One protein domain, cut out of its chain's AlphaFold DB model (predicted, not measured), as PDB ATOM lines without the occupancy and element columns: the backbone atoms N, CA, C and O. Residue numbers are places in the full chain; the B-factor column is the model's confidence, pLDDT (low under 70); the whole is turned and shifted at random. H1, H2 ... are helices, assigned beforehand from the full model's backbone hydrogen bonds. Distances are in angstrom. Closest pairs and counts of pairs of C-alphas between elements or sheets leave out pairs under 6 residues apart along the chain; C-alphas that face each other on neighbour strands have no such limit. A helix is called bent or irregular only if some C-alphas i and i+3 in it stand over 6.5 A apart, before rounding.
ATOM      1  N   ARG A   4     111.260 121.060 134.427       78.56
ATOM      2  CA  ARG A   4     111.635 120.740 133.038       78.56
ATOM      3  C   ARG A   4     113.139 120.516 132.827       78.56
ATOM      4  O   ARG A   4     113.527 119.709 131.991       78.56
ATOM      5  N   GLN A   5     114.007 121.232 133.550       79.38
ATOM      6  CA  GLN A   5     115.456 121.019 133.438       79.38
ATOM      7  C   GLN A   5     115.861 119.667 134.033       79.38
ATOM      8  O   GLN A   5     116.716 118.984 133.476       79.38
ATOM      9  N   THR A   6     115.221 119.269 135.132       83.31
ATOM     10  CA  THR A   6     115.445 117.965 135.764       83.31
ATOM     11  C   THR A   6     115.006 116.816 134.854       83.31
ATOM     12  O   THR A   6     115.734 115.837 134.732       83.31
ATOM     13  N   GLU A   7     113.874 116.951 134.159       88.94
ATOM     14  CA  GLU A   7     113.393 115.948 133.195       88.94
ATOM     15  C   GLU A   7     114.353 115.764 132.010       88.94
ATOM     16  O   GLU A   7     114.664 114.636 131.632       88.94
ATOM     17  N   LEU A   8     114.876 116.859 131.448       89.62
ATOM     18  CA  LEU A   8     115.849 116.795 130.352       89.62
ATOM     19  C   LEU A   8     117.186 116.191 130.795       89.62
ATOM     20  O   LEU A   8     117.755 115.370 130.074       89.62
ATOM     21  N   ASP A   9     117.683 116.579 131.975       90.75
ATOM     22  CA  ASP A   9     118.900 116.002 132.555       90.75
ATOM     23  C   ASP A   9     118.724 114.488 132.796       90.75
ATOM     24  O   ASP A   9     119.658 113.723 132.541       90.75
ATOM     25  N   ALA A  10     117.532 114.048 133.220       92.75
ATOM     26  CA  ALA A  10     117.195 112.636 133.407       92.75
ATOM     27  C   ALA A  10     117.095 111.868 132.078       92.75
ATOM     28  O   ALA A  10     117.617 110.758 131.977       92.75
ATOM     29  N   TRP A  11     116.488 112.458 131.041       94.75
ATOM     30  CA  TRP A  11     116.449 111.866 129.699       94.75
ATOM     31  C   TRP A  11     117.860 111.650 129.137       94.75
ATOM     32  O   TRP A  11     118.178 110.557 128.667       94.75
ATOM     33  N   TRP A  12     118.730 112.660 129.234       95.81
ATOM     34  CA  TRP A  12     120.117 112.558 128.773       95.81
ATOM     35  C   TRP A  12     120.899 111.498 129.544       95.81
ATOM     36  O   TRP A  12     121.644 110.712 128.957       95.81
ATOM     37  N   GLU A  13     120.709 111.454 130.861       94.69
ATOM     38  CA  GLU A  13     121.324 110.444 131.710       94.69
ATOM     39  C   GLU A  13     120.891 109.031 131.327       94.69
ATOM     40  O   GLU A  13     121.745 108.157 131.175       94.69
ATOM     41  N   HIS A  14     119.593 108.818 131.114       93.62
ATOM     42  CA  HIS A  14     119.071 107.536 130.659       93.62
ATOM     43  C   HIS A  14     119.641 107.150 129.288       93.62
ATOM     44  O   HIS A  14     120.165 106.048 129.135       93.62
ATOM     45  N   ALA A  15     119.633 108.070 128.317       93.25
ATOM     46  CA  ALA A  15     120.179 107.823 126.983       93.25
ATOM     47  C   ALA A  15     121.653 107.390 127.038       93.25
ATOM     48  O   ALA A  15     122.029 106.399 126.414       93.25
ATOM     49  N   CYS A  16     122.482 108.074 127.832       95.19
ATOM     50  CA  CYS A  16     123.894 107.724 127.981       95.19
ATOM     51  C   CYS A  16     124.094 106.386 128.704       95.19
ATOM     52  O   CYS A  16     124.951 105.600 128.306       95.19
ATOM     53  N   ARG A  17     123.317 106.115 129.760       92.50
ATOM     54  CA  ARG A  17     123.440 104.890 130.566       92.50
ATOM     55  C   ARG A  17     122.878 103.646 129.884       92.50
ATOM     56  O   ARG A  17     123.267 102.553 130.266       92.50
ATOM     57  N   GLU A  18     122.019 103.793 128.883       90.44
ATOM     58  CA  GLU A  18     121.497 102.664 128.109       90.44
ATOM     59  C   GLU A  18     122.255 102.461 126.797       90.44
ATOM     60  O   GLU A  18     122.702 101.353 126.497       90.44
ATOM     61  N   LEU A  19     122.417 103.517 125.997       86.00
ATOM     62  CA  LEU A  19     122.920 103.377 124.630       86.00
ATOM     63  C   LEU A  19     124.422 103.115 124.587       86.00
ATOM     64  O   LEU A  19     124.859 102.293 123.785       86.00
ATOM     65  N   VAL A  20     125.205 103.765 125.455       86.31
ATOM     66  CA  VAL A  20     126.659 103.555 125.487       86.31
ATOM     67  C   VAL A  20     126.982 102.124 125.926       86.31
ATOM     68  O   VAL A  20     127.687 101.449 125.177       86.31
ATOM     69  N   PRO A  21     126.414 101.581 127.026       86.81
ATOM     70  CA  PRO A  21     126.660 100.187 127.375       86.81
ATOM     71  C   PRO A  21     126.197  99.185 126.328       86.81
ATOM     72  O   PRO A  21     126.925  98.237 126.052       86.81
ATOM     73  N   ARG A  22     125.033  99.396 125.697       82.88
ATOM     74  CA  ARG A  22     124.562  98.516 124.613       82.88
ATOM     75  C   ARG A  22     125.505  98.533 123.414       82.88
ATOM     76  O   ARG A  22     125.821  97.471 122.884       82.88
ATOM     77  N   ALA A  23     125.976  99.715 123.013       78.00
ATOM     78  CA  ALA A  23     126.927  99.855 121.915       78.00
ATOM     79  C   ALA A  23     128.264  99.163 122.226       78.00
ATOM     80  O   ALA A  23     128.816  98.515 121.348       78.00
ATOM     81  N   MET A  24     128.753  99.251 123.467       79.12
ATOM     82  CA  MET A  24     130.001  98.596 123.884       79.12
ATOM     83  C   MET A  24     129.849  97.071 124.041       79.12
ATOM     84  O   MET A  24     130.745  96.318 123.664       79.12
ATOM     85  N   ALA A  25     128.710  96.598 124.559       76.69
ATOM     86  CA  ALA A  25     128.441  95.172 124.761       76.69
ATOM     87  C   ALA A  25     128.323  94.393 123.440       76.69
ATOM     88  O   ALA A  25     128.709  93.228 123.382       76.69
ATOM     89  N   ALA A  26     127.817  95.031 122.380       68.75
ATOM     90  CA  ALA A  26     127.589  94.388 121.087       68.75
ATOM     91  C   ALA A  26     128.877  93.987 120.342       68.75
ATOM     92  O   ALA A  26     128.813  93.142 119.451       68.75
ATOM     93  N   THR A  27     130.028  94.582 120.668       63.00
ATOM     94  CA  THR A  27     131.216  94.508 119.801       63.00
ATOM     95  C   THR A  27     132.502  94.030 120.460       63.00
ATOM     96  O   THR A  27     133.383  93.555 119.746       63.00
ATOM     97  N   THR A  28     132.643  94.120 121.786       60.94
ATOM     98  CA  THR A  28     133.966  93.943 122.430       60.94
ATOM     99  C   THR A  28     133.992  93.003 123.629       60.94
ATOM    100  O   THR A  28     135.065  92.732 124.160       60.94
ATOM    101  N   GLY A  29     132.837  92.500 124.085       60.28
ATOM    102  CA  GLY A  29     132.770  91.762 125.353       60.28
ATOM    103  C   GLY A  29     133.244  92.601 126.548       60.28
ATOM    104  O   GLY A  29     133.679  92.039 127.552       60.28
ATOM    105  N   CYS A  30     133.209  93.936 126.422       68.38
ATOM    106  CA  CYS A  30     133.630  94.863 127.461       68.38
ATOM    107  C   CYS A  30     132.881  94.575 128.767       68.38
ATOM    108  O   CYS A  30     131.678  94.295 128.752       68.38
ATOM    109  N   ASP A  31     133.593  94.666 129.892       79.38
ATOM    110  CA  ASP A  31     133.000  94.501 131.214       79.38
ATOM    111  C   ASP A  31     131.771  95.426 131.376       79.38
ATOM    112  O   ASP A  31     131.876  96.642 131.168       79.38
ATOM    113  N   PRO A  32     130.595  94.895 131.766       83.38
ATOM    114  CA  PRO A  32     129.395  95.704 131.963       83.38
ATOM    115  C   PRO A  32     129.569  96.828 132.992       83.38
ATOM    116  O   PRO A  32     128.873  97.841 132.917       83.38
ATOM    117  N   GLY A  33     130.470  96.662 133.969       85.56
ATOM    118  CA  GLY A  33     130.851  97.721 134.904       85.56
ATOM    119  C   GLY A  33     131.517  98.889 134.183       85.56
ATOM    120  O   GLY A  33     131.004 100.008 134.237       85.56
ATOM    121  N   CYS A  34     132.582  98.600 133.436       85.06
ATOM    122  CA  CYS A  34     133.305  99.559 132.600       85.06
ATOM    123  C   CYS A  34     132.361 100.343 131.672       85.06
ATOM    124  O   CYS A  34     132.340 101.574 131.681       85.06
ATOM    125  N   ALA A  35     131.490  99.648 130.938       88.44
ATOM    126  CA  ALA A  35     130.586 100.301 129.999       88.44
ATOM    127  C   ALA A  35     129.605 101.276 130.691       88.44
ATOM    128  O   ALA A  35     129.330 102.368 130.181       88.44
ATOM    129  N   ARG A  36     129.117 100.927 131.893       90.94
ATOM    130  CA  ARG A  36     128.281 101.820 132.718       90.94
ATOM    131  C   ARG A  36     129.046 103.043 133.220       90.94
ATOM    132  O   ARG A  36     128.466 104.129 133.248       90.94
ATOM    133  N   GLU A  37     130.312 102.891 133.605       92.62
ATOM    134  CA  GLU A  37     131.162 104.019 134.013       92.62
ATOM    135  C   GLU A  37     131.362 105.008 132.866       92.62
ATOM    136  O   GLU A  37     131.217 106.216 133.057       92.62
ATOM    137  N   VAL A  38     131.623 104.500 131.663       91.88
ATOM    138  CA  VAL A  38     131.767 105.321 130.458       91.88
ATOM    139  C   VAL A  38     130.483 106.096 130.158       91.88
ATOM    140  O   VAL A  38     130.528 107.313 129.959       91.88
ATOM    141  N   GLY A  39     129.329 105.424 130.181       94.94
ATOM    142  CA  GLY A  39     128.031 106.079 130.005       94.94
ATOM    143  C   GLY A  39     127.770 107.161 131.061       94.94
ATOM    144  O   GLY A  39     127.294 108.247 130.731       94.94
ATOM    145  N   ALA A  40     128.131 106.909 132.322       95.81
ATOM    146  CA  ALA A  40     127.992 107.881 133.406       95.81
ATOM    147  C   ALA A  40     128.929 109.097 133.252       95.81
ATOM    148  O   ALA A  40     128.502 110.225 133.522       95.81
ATOM    149  N   ASP A  41     130.169 108.903 132.789       95.62
ATOM    150  CA  ASP A  41     131.112 109.998 132.517       95.62
ATOM    151  C   ASP A  41     130.600 110.902 131.387       95.62
ATOM    152  O   ASP A  41     130.515 112.121 131.562       95.62
ATOM    153  N   ILE A  42     130.146 110.319 130.269       96.62
ATOM    154  CA  ILE A  42     129.526 111.077 129.169       96.62
ATOM    155  C   ILE A  42     128.288 111.837 129.658       96.62
ATOM    156  O   ILE A  42     128.126 113.024 129.352       96.62
ATOM    157  N   ALA A  43     127.430 111.184 130.453       97.06
ATOM    158  CA  ALA A  43     126.235 111.812 131.009       97.06
ATOM    159  C   ALA A  43     126.600 113.062 131.827       97.06
ATOM    160  O   ALA A  43     126.039 114.145 131.621       97.06
ATOM    161  N   SER A  44     127.584 112.922 132.720       96.19
ATOM    162  CA  SER A  44     128.088 113.999 133.571       96.19
ATOM    163  C   SER A  44     128.656 115.162 132.752       96.19
ATOM    164  O   SER A  44     128.229 116.309 132.929       96.19
ATOM    165  N   ARG A  45     129.547 114.871 131.794       96.00
ATOM    166  CA  ARG A  45     130.159 115.871 130.904       96.00
ATOM    167  C   ARG A  45     129.123 116.611 130.073       96.00
ATOM    168  O   ARG A  45     129.177 117.835 129.985       96.00
ATOM    169  N   GLY A  46     128.145 115.894 129.520       96.25
ATOM    170  CA  GLY A  46     127.064 116.484 128.732       96.25
ATOM    171  C   GLY A  46     126.256 117.500 129.534       96.25
ATOM    172  O   GLY A  46     126.038 118.614 129.061       96.25
ATOM    173  N   ARG A  47     125.895 117.182 130.786       94.94
ATOM    174  CA  ARG A  47     125.199 118.128 131.681       94.94
ATOM    175  C   ARG A  47     126.049 119.345 132.024       94.94
ATOM    176  O   ARG A  47     125.547 120.468 132.012       94.94
ATOM    177  N   VAL A  48     127.328 119.145 132.341       94.94
ATOM    178  CA  VAL A  48     128.246 120.252 132.647       94.94
ATOM    179  C   VAL A  48     128.396 121.175 131.436       94.94
ATOM    180  O   VAL A  48     128.266 122.393 131.572       94.94
ATOM    181  N   PHE A  49     128.589 120.606 130.247       96.06
ATOM    182  CA  PHE A  49     128.684 121.354 128.998       96.06
ATOM    183  C   PHE A  49     127.381 122.101 128.678       96.06
ATOM    184  O   PHE A  49     127.419 123.291 128.376       96.06
ATOM    185  N   ALA A  50     126.221 121.455 128.826       94.12
ATOM    186  CA  ALA A  50     124.900 122.060 128.628       94.12
ATOM    187  C   ALA A  50     124.620 123.253 129.556       94.12
ATOM    188  O   ALA A  50     123.938 124.199 129.162       94.12
ATOM    189  N   ARG A  51     125.162 123.231 130.780       92.56
ATOM    190  CA  ARG A  51     125.047 124.335 131.745       92.56
ATOM    191  C   ARG A  51     125.938 125.528 131.403       92.56
ATOM    192  O   ARG A  51     125.716 126.604 131.956       92.56
ATOM    193  N   CYS A  52     126.933 125.362 130.531       94.19
ATOM    194  CA  CYS A  52     127.761 126.469 130.066       94.19
ATOM    195  C   CYS A  52     126.965 127.385 129.124       94.19
ATOM    196  O   CYS A  52     126.110 126.947 128.349       94.19
ATOM    197  N   GLY A  53     127.257 128.682 129.175       92.75
ATOM    198  CA  GLY A  53     126.645 129.662 128.289       92.75
ATOM    199  C   GLY A  53     127.010 129.419 126.815       92.75
ATOM    200  O   GLY A  53     128.016 128.763 126.534       92.75
ATOM    201  N   PRO A  54     126.203 129.892 125.844       91.56
ATOM    202  CA  PRO A  54     126.457 129.636 124.424       91.56
ATOM    203  C   PRO A  54     127.845 130.096 123.961       91.56
ATOM    204  O   PRO A  54     128.581 129.286 123.410       91.56
ATOM    205  N   SER A  55     128.258 131.327 124.285       93.00
ATOM    206  CA  SER A  55     129.578 131.816 123.863       93.00
ATOM    207  C   SER A  55     130.725 131.107 124.581       93.00
ATOM    208  O   SER A  55     131.792 130.938 124.009       93.00
ATOM    209  N   ALA A  56     130.518 130.633 125.810       94.88
ATOM    210  CA  ALA A  56     131.498 129.789 126.484       94.88
ATOM    211  C   ALA A  56     131.659 128.425 125.788       94.88
ATOM    212  O   ALA A  56     132.785 127.959 125.602       94.88
ATOM    213  N   ARG A  57     130.553 127.800 125.361       96.06
ATOM    214  CA  ARG A  57     130.575 126.541 124.598       96.06
ATOM    215  C   ARG A  57     131.308 126.694 123.269       96.06
ATOM    216  O   ARG A  57     132.101 125.821 122.934       96.06
ATOM    217  N   ASP A  58     131.113 127.813 122.580       96.25
ATOM    218  CA  ASP A  58     131.821 128.142 121.339       96.25
ATOM    219  C   ASP A  58     133.353 128.135 121.522       96.25
ATOM    220  O   ASP A  58     134.091 127.521 120.746       96.25
ATOM    221  N   VAL A  59     133.848 128.727 122.615       97.75
ATOM    222  CA  VAL A  59     135.281 128.671 122.953       97.75
ATOM    223  C   VAL A  59     135.717 127.243 123.290       97.75
ATOM    224  O   VAL A  59     136.765 126.795 122.830       97.75
ATOM    225  N   LEU A  60     134.915 126.498 124.060       98.12
ATOM    226  CA  LEU A  60     135.255 125.137 124.495       98.12
ATOM    227  C   LEU A  60     135.379 124.140 123.337       98.12
ATOM    228  O   LEU A  60     136.190 123.218 123.438       98.12
ATOM    229  N   ILE A  61     134.598 124.297 122.266       98.06
ATOM    230  CA  ILE A  61     134.652 123.399 121.101       98.06
ATOM    231  C   ILE A  61     135.784 123.737 120.132       98.06
ATOM    232  O   ILE A  61     136.224 122.866 119.384       98.06
ATOM    233  N   THR A  62     136.270 124.980 120.153       97.88
ATOM    234  CA  THR A  62     137.232 125.512 119.177       97.88
ATOM    235  C   THR A  62     138.470 124.629 118.976       97.88
ATOM    236  O   THR A  62     138.815 124.355 117.827       97.88
ATOM    237  N   PRO A  63     139.119 124.095 120.028       97.12
ATOM    238  CA  PRO A  63     140.326 123.286 119.846       97.12
ATOM    239  C   PRO A  63     140.087 121.919 119.205       97.12
ATOM    240  O   PRO A  63     141.029 121.228 118.827       97.12
ATOM    241  N   PHE A  64     138.828 121.507 119.113       96.69
ATOM    242  CA  PHE A  64     138.432 120.189 118.637       96.69
ATOM    243  C   PHE A  64     137.817 120.232 117.241       96.69
ATOM    244  O   PHE A  64     137.449 119.189 116.706       96.69
ATOM    245  N   VAL A  65     137.742 121.419 116.632       96.94
ATOM    246  CA  VAL A  65     137.187 121.600 115.289       96.94
ATOM    247  C   VAL A  65     137.956 120.772 114.261       96.94
ATOM    248  O   VAL A  65     137.323 120.089 113.466       96.94
ATOM    249  N   GLU A  66     139.294 120.751 114.310       95.00
ATOM    250  CA  GLU A  66     140.126 119.966 113.377       95.00
ATOM    251  C   GLU A  66     139.876 118.456 113.471       95.00
ATOM    252  O   GLU A  66     139.856 117.759 112.459       95.00
ATOM    253  N   GLU A  67     139.646 117.948 114.683       92.50
ATOM    254  CA  GLU A  67     139.299 116.542 114.900       92.50
ATOM    255  C   GLU A  67     137.884 116.247 114.388       92.50
ATOM    256  O   GLU A  67     137.650 115.249 113.715       92.50
ATOM    257  N   ALA A  68     136.945 117.163 114.621       95.38
ATOM    258  CA  ALA A  68     135.550 116.990 114.243       95.38
ATOM    259  C   ALA A  68     135.292 116.993 112.725       95.38
ATOM    260  O   ALA A  68     134.228 116.526 112.310       95.38
ATOM    261  N   ILE A  69     136.233 117.466 111.891       93.00
ATOM    262  CA  ILE A  69     136.074 117.570 110.422       93.00
ATOM    263  C   ILE A  69     135.589 116.252 109.804       93.00
ATOM    264  O   ILE A  69     134.720 116.270 108.930       93.00
ATOM    265  N   HIS A  70     136.117 115.117 110.267       88.94
ATOM    266  CA  HIS A  70     135.832 113.793 109.708       88.94
ATOM    267  C   HIS A  70     134.831 112.975 110.541       88.94
ATOM    268  O   HIS A  70     134.504 111.843 110.176       88.94
ATOM    269  N   HIS A  71     134.338 113.521 111.656       92.94
ATOM    270  CA  HIS A  71     133.327 112.846 112.461       92.94
ATOM    271  C   HIS A  71     131.992 112.801 111.722       92.94
ATOM    272  O   HIS A  71     131.584 113.765 111.072       92.94
ATOM    273  N   GLN A  72     131.323 111.656 111.836       92.44
ATOM    274  CA  GLN A  72     129.986 111.423 111.307       92.44
ATOM    275  C   GLN A  72     128.925 111.821 112.345       92.44
ATOM    276  O   GLN A  72     129.202 111.717 113.542       92.44
ATOM    277  N   PRO A  73     127.713 112.194 111.907       94.50
ATOM    278  CA  PRO A  73     127.287 112.307 110.509       94.50
ATOM    279  C   PRO A  73     127.720 113.650 109.877       94.50
ATOM    280  O   PRO A  73     127.777 114.672 110.558       94.50
ATOM    281  N   LEU A  74     128.118 113.651 108.596       92.31
ATOM    282  CA  LEU A  74     128.742 114.828 107.948       92.31
ATOM    283  C   LEU A  74     127.796 116.019 107.748       92.31
ATOM    284  O   LEU A  74     128.265 117.153 107.654       92.31
ATOM    285  N   ASP A  75     126.497 115.757 107.670       92.56
ATOM    286  CA  ASP A  75     125.422 116.742 107.561       92.56
ATOM    287  C   ASP A  75     125.109 117.435 108.898       92.56
ATOM    288  O   ASP A  75     124.509 118.511 108.904       92.56
ATOM    289  N   ALA A  76     125.572 116.893 110.033       95.06
ATOM    290  CA  ALA A  76     125.486 117.595 111.307       95.06
ATOM    291  C   ALA A  76     126.395 118.843 111.320       95.06
ATOM    292  O   ALA A  76     127.558 118.778 110.884       95.06
ATOM    293  N   PRO A  77     125.927 119.971 111.900       94.88
ATOM    294  CA  PRO A  77     126.732 121.179 112.019       94.88
ATOM    295  C   PRO A  77     128.088 120.893 112.671       94.88
ATOM    296  O   PRO A  77     128.176 120.179 113.674       94.88
ATOM    297  N   LEU A  78     129.159 121.485 112.135       94.81
ATOM    298  CA  LEU A  78     130.518 121.265 112.645       94.81
ATOM    299  C   LEU A  78     130.649 121.637 114.132       94.81
ATOM    300  O   LEU A  78     131.400 120.992 114.861       94.81
ATOM    301  N   SER A  79     129.879 122.620 114.605       95.44
ATOM    302  CA  SER A  79     129.823 122.996 116.021       95.44
ATOM    303  C   SER A  79     129.291 121.869 116.912       95.44
ATOM    304  O   SER A  79     129.851 121.609 117.975       95.44
ATOM    305  N   VAL A  80     128.266 121.143 116.455       96.81
ATOM    306  CA  VAL A  80     127.712 119.973 117.149       96.81
ATOM    307  C   VAL A  80     128.725 118.832 117.136       96.81
ATOM    308  O   VAL A  80     129.024 118.272 118.187       96.81
ATOM    309  N   ARG A  81     129.325 118.532 115.977       97.69
ATOM    310  CA  ARG A  81     130.372 117.500 115.878       97.69
ATOM    311  C   ARG A  81     131.566 117.798 116.786       97.69
ATOM    312  O   ARG A  81     132.113 116.886 117.397       97.69
ATOM    313  N   SER A  82     131.927 119.072 116.937       97.81
ATOM    314  CA  SER A  82     132.982 119.524 117.853       97.81
ATOM    315  C   SER A  82     132.559 119.421 119.325       97.81
ATOM    316  O   SER A  82     133.356 119.006 120.165       97.81
ATOM    317  N   ALA A  83     131.295 119.706 119.653       98.00
ATOM    318  CA  ALA A  83     130.742 119.500 120.996       98.00
ATOM    319  C   ALA A  83     130.760 118.023 121.417       98.00
ATOM    320  O   ALA A  83     131.032 117.711 122.575       98.00
ATOM    321  N   VAL A  84     130.548 117.103 120.477       97.50
ATOM    322  CA  VAL A  84     130.669 115.661 120.732       97.50
ATOM    323  C   VAL A  84     132.104 115.277 121.058       97.50
ATOM    324  O   VAL A  84     132.317 114.413 121.905       97.50
ATOM    325  N   VAL A  85     133.103 115.937 120.466       97.12
ATOM    326  CA  VAL A  85     134.492 115.711 120.881       97.12
ATOM    327  C   VAL A  85     134.667 116.099 122.349       97.12
ATOM    328  O   VAL A  85     135.163 115.302 123.135       97.12
ATOM    329  N   VAL A  86     134.155 117.265 122.750       97.38
ATOM    330  CA  VAL A  86     134.224 117.750 124.141       97.38
ATOM    331  C   VAL A  86     133.510 116.824 125.133       97.38
ATOM    332  O   VAL A  86     134.022 116.587 126.222       97.38
ATOM    333  N   VAL A  87     132.330 116.310 124.786       97.50
ATOM    334  CA  VAL A  87     131.487 115.544 125.722       97.50
ATOM    335  C   VAL A  87     131.793 114.046 125.699       97.50
ATOM    336  O   VAL A  87     131.778 113.402 126.745       97.50
ATOM    337  N   VAL A  88     132.077 113.490 124.520       95.69
ATOM    338  CA  VAL A  88     132.206 112.043 124.286       95.69
ATOM    339  C   VAL A  88     133.655 111.656 124.044       95.69
ATOM    340  O   VAL A  88     134.182 110.794 124.739       95.69
ATOM    341  N   ARG A  89     134.353 112.301 123.104       94.00
ATOM    342  CA  ARG A  89     135.763 111.964 122.828       94.00
ATOM    343  C   ARG A  89     136.731 112.522 123.858       94.00
ATOM    344  O   ARG A  89     137.897 112.193 123.807       94.00
ATOM    345  N   ASN A  90     136.293 113.322 124.816       93.81
ATOM    346  CA  ASN A  90     137.117 113.695 125.965       93.81
ATOM    347  C   ASN A  90     136.650 112.976 127.244       93.81
ATOM    348  O   ASN A  90     137.014 113.381 128.344       93.81
ATOM    349  N   SER A  91     135.862 111.907 127.088       93.19
ATOM    350  CA  SER A  91     135.367 111.041 128.163       93.19
ATOM    351  C   SER A  91     136.186 109.757 128.301       93.19
ATOM    352  O   SER A  91     137.050 109.470 127.469       93.19
ATOM    353  N   LEU A  92     135.856 108.939 129.303       91.81
ATOM    354  CA  LEU A  92     136.436 107.603 129.508       91.81
ATOM    355  C   LEU A  92     136.385 106.685 128.271       91.81
ATOM    356  O   LEU A  92     137.226 105.797 128.169       91.81
ATOM    357  N   VAL A  93     135.517 106.954 127.286       90.69
ATOM    358  CA  VAL A  93     135.528 106.272 125.977       90.69
ATOM    359  C   VAL A  93     136.931 106.226 125.358       90.69
ATOM    360  O   VAL A  93     137.361 105.186 124.866       90.69
ATOM    361  N   GLU A  94     137.670 107.337 125.375       88.81
ATOM    362  CA  GLU A  94     139.018 107.375 124.792       88.81
ATOM    363  C   GLU A  94     140.054 106.648 125.639       88.81
ATOM    364  O   GLU A  94     141.031 106.137 125.097       88.81
ATOM    365  N   ARG A  95     139.867 106.599 126.962       87.38
ATOM    366  CA  ARG A  95     140.727 105.780 127.823       87.38
ATOM    367  C   ARG A  95     140.593 104.322 127.411       87.38
ATOM    368  O   ARG A  95     141.603 103.660 127.210       87.38
ATOM    369  N   ASP A  96     139.363 103.851 127.270       85.56
ATOM    370  CA  ASP A  96     139.093 102.443 127.009       85.56
ATOM    371  C   ASP A  96     139.468 102.057 125.572       85.56
ATOM    372  O   ASP A  96     140.020 100.981 125.352       85.56
ATOM    373  N   HIS A  97     139.324 102.973 124.610       85.62
ATOM    374  CA  HIS A  97     139.921 102.835 123.275       85.62
ATOM    375  C   HIS A  97     141.451 102.751 123.325       85.62
ATOM    376  O   HIS A  97     142.038 101.840 122.746       85.62
ATOM    377  N   ALA A  98     142.115 103.625 124.086       84.19
ATOM    378  CA  ALA A  98     143.571 103.595 124.235       84.19
ATOM    379  C   ALA A  98     144.095 102.340 124.961       84.19
ATOM    380  O   ALA A  98     145.249 101.963 124.759       84.19
ATOM    381  N   LEU A  99     143.272 101.707 125.802       82.62
ATOM    382  CA  LEU A  99     143.560 100.423 126.450       82.62
ATOM    383  C   LEU A  99     143.240  99.214 125.554       82.62
ATOM    384  O   LEU A  99     143.533  98.086 125.938       82.62
ATOM    385  N   GLY A 100     142.659  99.431 124.371       81.06
ATOM    386  CA  GLY A 100     142.255  98.368 123.450       81.06
ATOM    387  C   GLY A 100     140.953  97.663 123.837       81.06
ATOM    388  O   GLY A 100     140.610  96.657 123.226       81.06
ATOM    389  N   HIS A 101     140.215  98.178 124.825       81.75
ATOM    390  CA  HIS A 101     138.892  97.662 125.192       81.75
ATOM    391  C   HIS A 101     137.814  98.055 124.176       81.75
ATOM    392  O   HIS A 101     136.773  97.414 124.116       81.75
ATOM    393  N   LEU A 102     138.055  99.117 123.401       82.31
ATOM    394  CA  LEU A 102     137.209  99.542 122.289       82.31
ATOM    395  C   LEU A 102     138.018  99.554 121.000       82.31
ATOM    396  O   LEU A 102     139.154 100.030 120.989       82.31
ATOM    397  N   ALA A 103     137.424  99.083 119.908       84.31
ATOM    398  CA  ALA A 103     137.993  99.210 118.579       84.31
ATOM    399  C   ALA A 103     137.615 100.557 117.940       84.31
ATOM    400  O   ALA A 103     136.667 101.245 118.332       84.31
ATOM    401  N   ASP A 104     138.330 100.921 116.875       86.50
ATOM    402  CA  ASP A 104     138.060 102.136 116.099       86.50
ATOM    403  C   ASP A 104     136.619 102.199 115.556       86.50
ATOM    404  O   ASP A 104     136.053 103.282 115.384       86.50
ATOM    405  N   VAL A 105     136.021 101.048 115.236       86.62
ATOM    406  CA  VAL A 105     134.638 100.979 114.743       86.62
ATOM    407  C   VAL A 105     133.632 101.346 115.834       86.62
ATOM    408  O   VAL A 105     132.694 102.091 115.552       86.62
ATOM    409  N   ASP A 106     133.883 100.933 117.076       85.44
ATOM    410  CA  ASP A 106     133.002 101.178 118.220       85.44
ATOM    411  C   ASP A 106     132.978 102.649 118.569       85.44
ATOM    412  O   ASP A 106     131.921 103.272 118.671       85.44
ATOM    413  N   ILE A 107     134.167 103.238 118.679       88.75
ATOM    414  CA  ILE A 107     134.278 104.639 119.040       88.75
ATOM    415  C   ILE A 107     133.650 105.528 117.962       88.75
ATOM    416  O   ILE A 107     132.988 106.511 118.294       88.75
ATOM    417  N   ARG A 108     133.759 105.163 116.674       90.94
ATOM    418  CA  ARG A 108     133.053 105.852 115.580       90.94
ATOM    419  C   ARG A 108     131.535 105.700 115.683       90.94
ATOM    420  O   ARG A 108     130.836 106.699 115.514       90.94
ATOM    421  N   ALA A 109     131.032 104.501 115.969       89.25
ATOM    422  CA  ALA A 109     129.599 104.250 116.119       89.25
ATOM    423  C   ALA A 109     129.005 105.045 117.294       89.25
ATOM    424  O   ALA A 109     128.021 105.764 117.111       89.25
ATOM    425  N   ILE A 110     129.660 105.007 118.460       91.75
ATOM    426  CA  ILE A 110     129.278 105.789 119.645       91.75
ATOM    427  C   ILE A 110     129.298 107.285 119.315       91.75
ATOM    428  O   ILE A 110     128.321 107.982 119.565       91.75
ATOM    429  N   THR A 111     130.373 107.783 118.693       94.31
ATOM    430  CA  THR A 111     130.487 109.204 118.305       94.31
ATOM    431  C   THR A 111     129.330 109.629 117.401       94.31
ATOM    432  O   THR A 111     128.726 110.675 117.635       94.31
ATOM    433  N   LYS A 112     128.987 108.810 116.399       93.94
ATOM    434  CA  LYS A 112     127.897 109.094 115.460       93.94
ATOM    435  C   LYS A 112     126.552 109.200 116.180       93.94
ATOM    436  O   LYS A 112     125.903 110.236 116.085       93.94
ATOM    437  N   VAL A 113     126.166 108.170 116.935       92.81
ATOM    438  CA  VAL A 113     124.874 108.135 117.649       92.81
ATOM    439  C   VAL A 113     124.779 109.272 118.668       92.81
ATOM    440  O   VAL A 113     123.777 109.982 118.735       92.81
ATOM    441  N   MET A 114     125.851 109.506 119.427       95.31
ATOM    442  CA  MET A 114     125.869 110.567 120.431       95.31
ATOM    443  C   MET A 114     125.841 111.972 119.822       95.31
ATOM    444  O   MET A 114     125.461 112.908 120.520       95.31
ATOM    445  N   THR A 115     126.193 112.140 118.542       96.06
ATOM    446  CA  THR A 115     126.089 113.438 117.860       96.06
ATOM    447  C   THR A 115     124.649 113.910 117.755       96.06
ATOM    448  O   THR A 115     124.351 115.045 118.125       96.06
ATOM    449  N   GLU A 116     123.746 113.038 117.320       92.81
ATOM    450  CA  GLU A 116     122.325 113.365 117.189       92.81
ATOM    451  C   GLU A 116     121.681 113.602 118.561       92.81
ATOM    452  O   GLU A 116     120.986 114.599 118.771       92.81
ATOM    453  N   LEU A 117     121.981 112.735 119.533       95.19
ATOM    454  CA  LEU A 117     121.426 112.837 120.884       95.19
ATOM    455  C   LEU A 117     121.915 114.082 121.618       95.19
ATOM    456  O   LEU A 117     121.116 114.775 122.246       95.19
ATOM    457  N   LEU A 118     123.211 114.395 121.525       96.25
ATOM    458  CA  LEU A 118     123.757 115.604 122.133       96.25
ATOM    459  C   LEU A 118     123.181 116.849 121.460       96.25
ATOM    460  O   LEU A 118     122.876 117.820 122.146       96.25
ATOM    461  N   HIS A 119     122.984 116.832 120.140       95.38
ATOM    462  CA  HIS A 119     122.336 117.943 119.451       95.38
ATOM    463  C   HIS A 119     120.928 118.196 119.997       95.38
ATOM    464  O   HIS A 119     120.637 119.309 120.441       95.38
ATOM    465  N   ALA A 120     120.089 117.156 120.034       94.25
ATOM    466  CA  ALA A 120     118.739 117.240 120.580       94.25
ATOM    467  C   ALA A 120     118.763 117.724 122.035       94.25
ATOM    468  O   ALA A 120     118.034 118.653 122.389       94.25
ATOM    469  N   PHE A 121     119.659 117.168 122.858       94.75
ATOM    470  CA  PHE A 121     119.843 117.588 124.243       94.75
ATOM    471  C   PHE A 121     120.093 119.091 124.347       94.75
ATOM    472  O   PHE A 121     119.368 119.793 125.045       94.75
ATOM    473  N   LEU A 122     121.098 119.598 123.628       92.81
ATOM    474  CA  LEU A 122     121.534 120.989 123.721       92.81
ATOM    475  C   LEU A 122     120.501 121.977 123.170       92.81
ATOM    476  O   LEU A 122     120.436 123.097 123.675       92.81
ATOM    477  N   VAL A 123     119.708 121.579 122.172       91.38
ATOM    478  CA  VAL A 123     118.606 122.389 121.624       91.38
ATOM    479  C   VAL A 123     117.440 122.478 122.608       91.38
ATOM    480  O   VAL A 123     116.827 123.536 122.739       91.38
ATOM    481  N   MET A 124     117.148 121.394 123.332       89.69
ATOM    482  CA  MET A 124     116.067 121.361 124.320       89.69
ATOM    483  C   MET A 124     116.402 122.103 125.620       89.69
ATOM    484  O   MET A 124     115.491 122.431 126.385       89.69
ATOM    485  N   GLN A 125     117.683 122.372 125.890       85.75
ATOM    486  CA  GLN A 125     118.101 123.042 127.117       85.75
ATOM    487  C   GLN A 125     117.532 124.465 127.217       85.75
ATOM    488  O   GLN A 125     117.551 125.224 126.240       85.75
ATOM    489  N   PRO A 126     117.077 124.885 128.412       78.75
ATOM    490  CA  PRO A 126     116.730 126.276 128.655       78.75
ATOM    491  C   PRO A 126     117.911 127.189 128.315       78.75
ATOM    492  O   PRO A 126     119.063 126.861 128.604       78.75
ATOM    493  N   ARG A 127     117.632 128.366 127.738       68.19
ATOM    494  CA  ARG A 127     118.686 129.344 127.439       68.19
ATOM    495  C   ARG A 127     119.465 129.677 128.723       68.19
ATOM    496  O   ARG A 127     118.846 130.102 129.703       68.19
ATOM    497  N   PRO A 128     120.802 129.511 128.739       67.75
ATOM    498  CA  PRO A 128     121.615 129.884 129.888       67.75
ATOM    499  C   PRO A 128     121.459 131.373 130.197       67.75
ATOM    500  O   PRO A 128     121.350 132.196 129.289       67.75
ATOM    501  N   ARG A 129     121.477 131.729 131.486       63.97
ATOM    502  CA  ARG A 129     121.247 133.111 131.941       63.97
ATOM    503  C   ARG A 129     122.353 134.092 131.532       63.97
ATOM    504  O   ARG A 129     122.092 135.286 131.470       63.97
ATOM    505  N   GLN A 130     123.572 133.614 131.270       78.62
ATOM    506  CA  GLN A 130     124.721 134.439 130.888       78.62
ATOM    507  C   GLN A 130     125.550 133.736 129.808       78.62
ATOM    508  O   GLN A 130     125.875 132.556 129.944       78.62
ATOM    509  N   GLY A 131     125.915 134.462 128.746       77.62
ATOM    510  CA  GLY A 131     126.608 133.902 127.579       77.62
ATOM    511  C   GLY A 131     127.968 133.271 127.893       77.62
ATOM    512  O   GLY A 131     128.267 132.185 127.400       77.62
ATOM    513  N   GLY A 132     128.754 133.919 128.756       83.44
ATOM    514  CA  GLY A 132     130.114 133.501 129.118       83.44
ATOM    515  C   GLY A 132     130.218 132.586 130.342       83.44
ATOM    516  O   GLY A 132     131.324 132.359 130.827       83.44
ATOM    517  N   TRP A 133     129.101 132.094 130.884       90.69
ATOM    518  CA  TRP A 133     129.119 131.264 132.091       90.69
ATOM    519  C   TRP A 133     129.765 129.894 131.839       90.69
ATOM    520  O   TRP A 133     129.440 129.223 130.859       90.69
ATOM    521  N   LEU A 134     130.626 129.451 132.755       93.25
ATOM    522  CA  LEU A 134     131.283 128.142 132.728       93.25
ATOM    523  C   LEU A 134     130.923 127.341 133.977       93.25
ATOM    524  O   LEU A 134     130.884 127.884 135.079       93.25
ATOM    525  N   ALA A 135     130.689 126.043 133.807       92.75
ATOM    526  CA  ALA A 135     130.274 125.138 134.873       92.75
ATOM    527  C   ALA A 135     131.248 123.961 135.040       92.75
ATOM    528  O   ALA A 135     131.991 123.617 134.121       92.75
ATOM    529  N   GLY A 136     131.197 123.317 136.212       93.69
ATOM    530  CA  GLY A 136     131.914 122.071 136.503       93.69
ATOM    531  C   GLY A 136     133.417 122.163 136.235       93.69
ATOM    532  O   GLY A 136     134.067 123.114 136.661       93.69
ATOM    533  N   GLU A 137     133.959 121.187 135.504       92.38
ATOM    534  CA  GLU A 137     135.391 121.121 135.173       92.38
ATOM    535  C   GLU A 137     135.890 122.313 134.333       92.38
ATOM    536  O   GLU A 137     137.086 122.609 134.330       92.38
ATOM    537  N   PHE A 138     134.984 123.030 133.659       95.88
ATOM    538  CA  PHE A 138     135.325 124.202 132.857       95.88
ATOM    539  C   PHE A 138     135.341 125.506 133.666       95.88
ATOM    540  O   PHE A 138     135.769 126.547 133.160       95.88
ATOM    541  N   ALA A 139     134.884 125.481 134.920       94.62
ATOM    542  CA  ALA A 139     134.856 126.667 135.761       94.62
ATOM    543  C   ALA A 139     136.271 127.249 135.962       94.62
ATOM    544  O   ALA A 139     137.271 126.539 136.124       94.62
TER     545      ALA A 139
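Overview. This is residues 4 to 139 of the 329 residues of an uncharacterized protein of Frankia inefficax (strain DSM 45817 / CECT 9037 / EuI1c) (UniProt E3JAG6). Three long helices, H1, H2 and H6, form a loose bundle whose centres make a triangle; H4 packs crosswise on H2 and H6, and H3 covers H4 from outside, crossing it nearly at a right angle. Short H5 packs on H2 and H6 away from H3, and the last 15 residues, 125 to 139, have no named element and lie at the far end of the long axis from the H1 to H2 turn. The printed part has 136 residues with six named helices, H1 to H6 in order, and no named strand: its class is all helix. It is compact, with a radius of gyration of the C-alphas of 14.2 A, and spans 44 by 32 by 26 A.

Arrangement. Begin with the longest helix, H1, residues 4 to 28. It touches H2, residues 32 to 51, as a helical hairpin; look at the closest C-alphas, Pro 21 and Ala 35, 4.7 A apart. The two run opposite ways at a tilt of 35.1 degrees, only just steep. H1 also touches H6, residues 104 to 124, closest at the C-alphas of Ala 23 and Ile 110, 6.8 A, at a shallow tilt of 10 degrees, opposite ways. H2 and H6 are close but not clearly touching, with the C-alphas of Ala 50 and Leu 122 at 6.0 A; H1, H2 and H6 are a bundle, three helices set together lengthwise. Next find H4, residues 78 to 89, which touches residues 111 to 119 of H6 at a steep tilt of 64 degrees, closest at the C-alphas of Val 84 and Thr 115, 5.8 A. With residues 87 to 88 it touches residues 42 to 49 of H2, the C-alphas of Arg 45 and Val 87 being closest at 5.4 A. H3, residues 54 to 68, touches H4 about perpendicular, at 83 degrees, closest at the C-alphas of Ala 68 and Ser 82, 5.1 A; H3 and H1 are apart. H5, residues 92 to 98, touches residues 37 to 42 of H2, closest at the C-alphas of Val 38 and Leu 92, 5.3 A, and forms a helical hairpin with H6, closest at the C-alphas of Val 93 and Ile 107, 7.2 A. In H2, H4 and H5 every O i to N i+4 pair is within hydrogen-bond range; in H1 19 of 21 are, in H3 7 of 11, in H6 16 of 17.

Along the chain. Find C-alpha 4 at (111.635, 120.740, 133.038); from there H1 runs 36.5 A to C-alpha 28 at (133.966, 93.943, 122.430). H2 measures 29.0 A, H3 18.6 A and H4 14.8 A. H3 is irregular: its C-alphas 63 and 66 are 7.3 A apart. H6 has a kink of 27 degrees near residue 116 and runs 30.3 A to C-alpha 124 at (116.067, 121.361, 124.320).

Size, cuts and confidence. The C-alphas farthest apart are those of Gly 29 and Gln 130, 43.8 A. The printed part has no cut, and of its links the one from H3 to H4, 9 residues, is short and the others are tight. Look for pLDDT under 70 at residues 26 to 30 and 127 to 129; the mean of the printed part is 89.8.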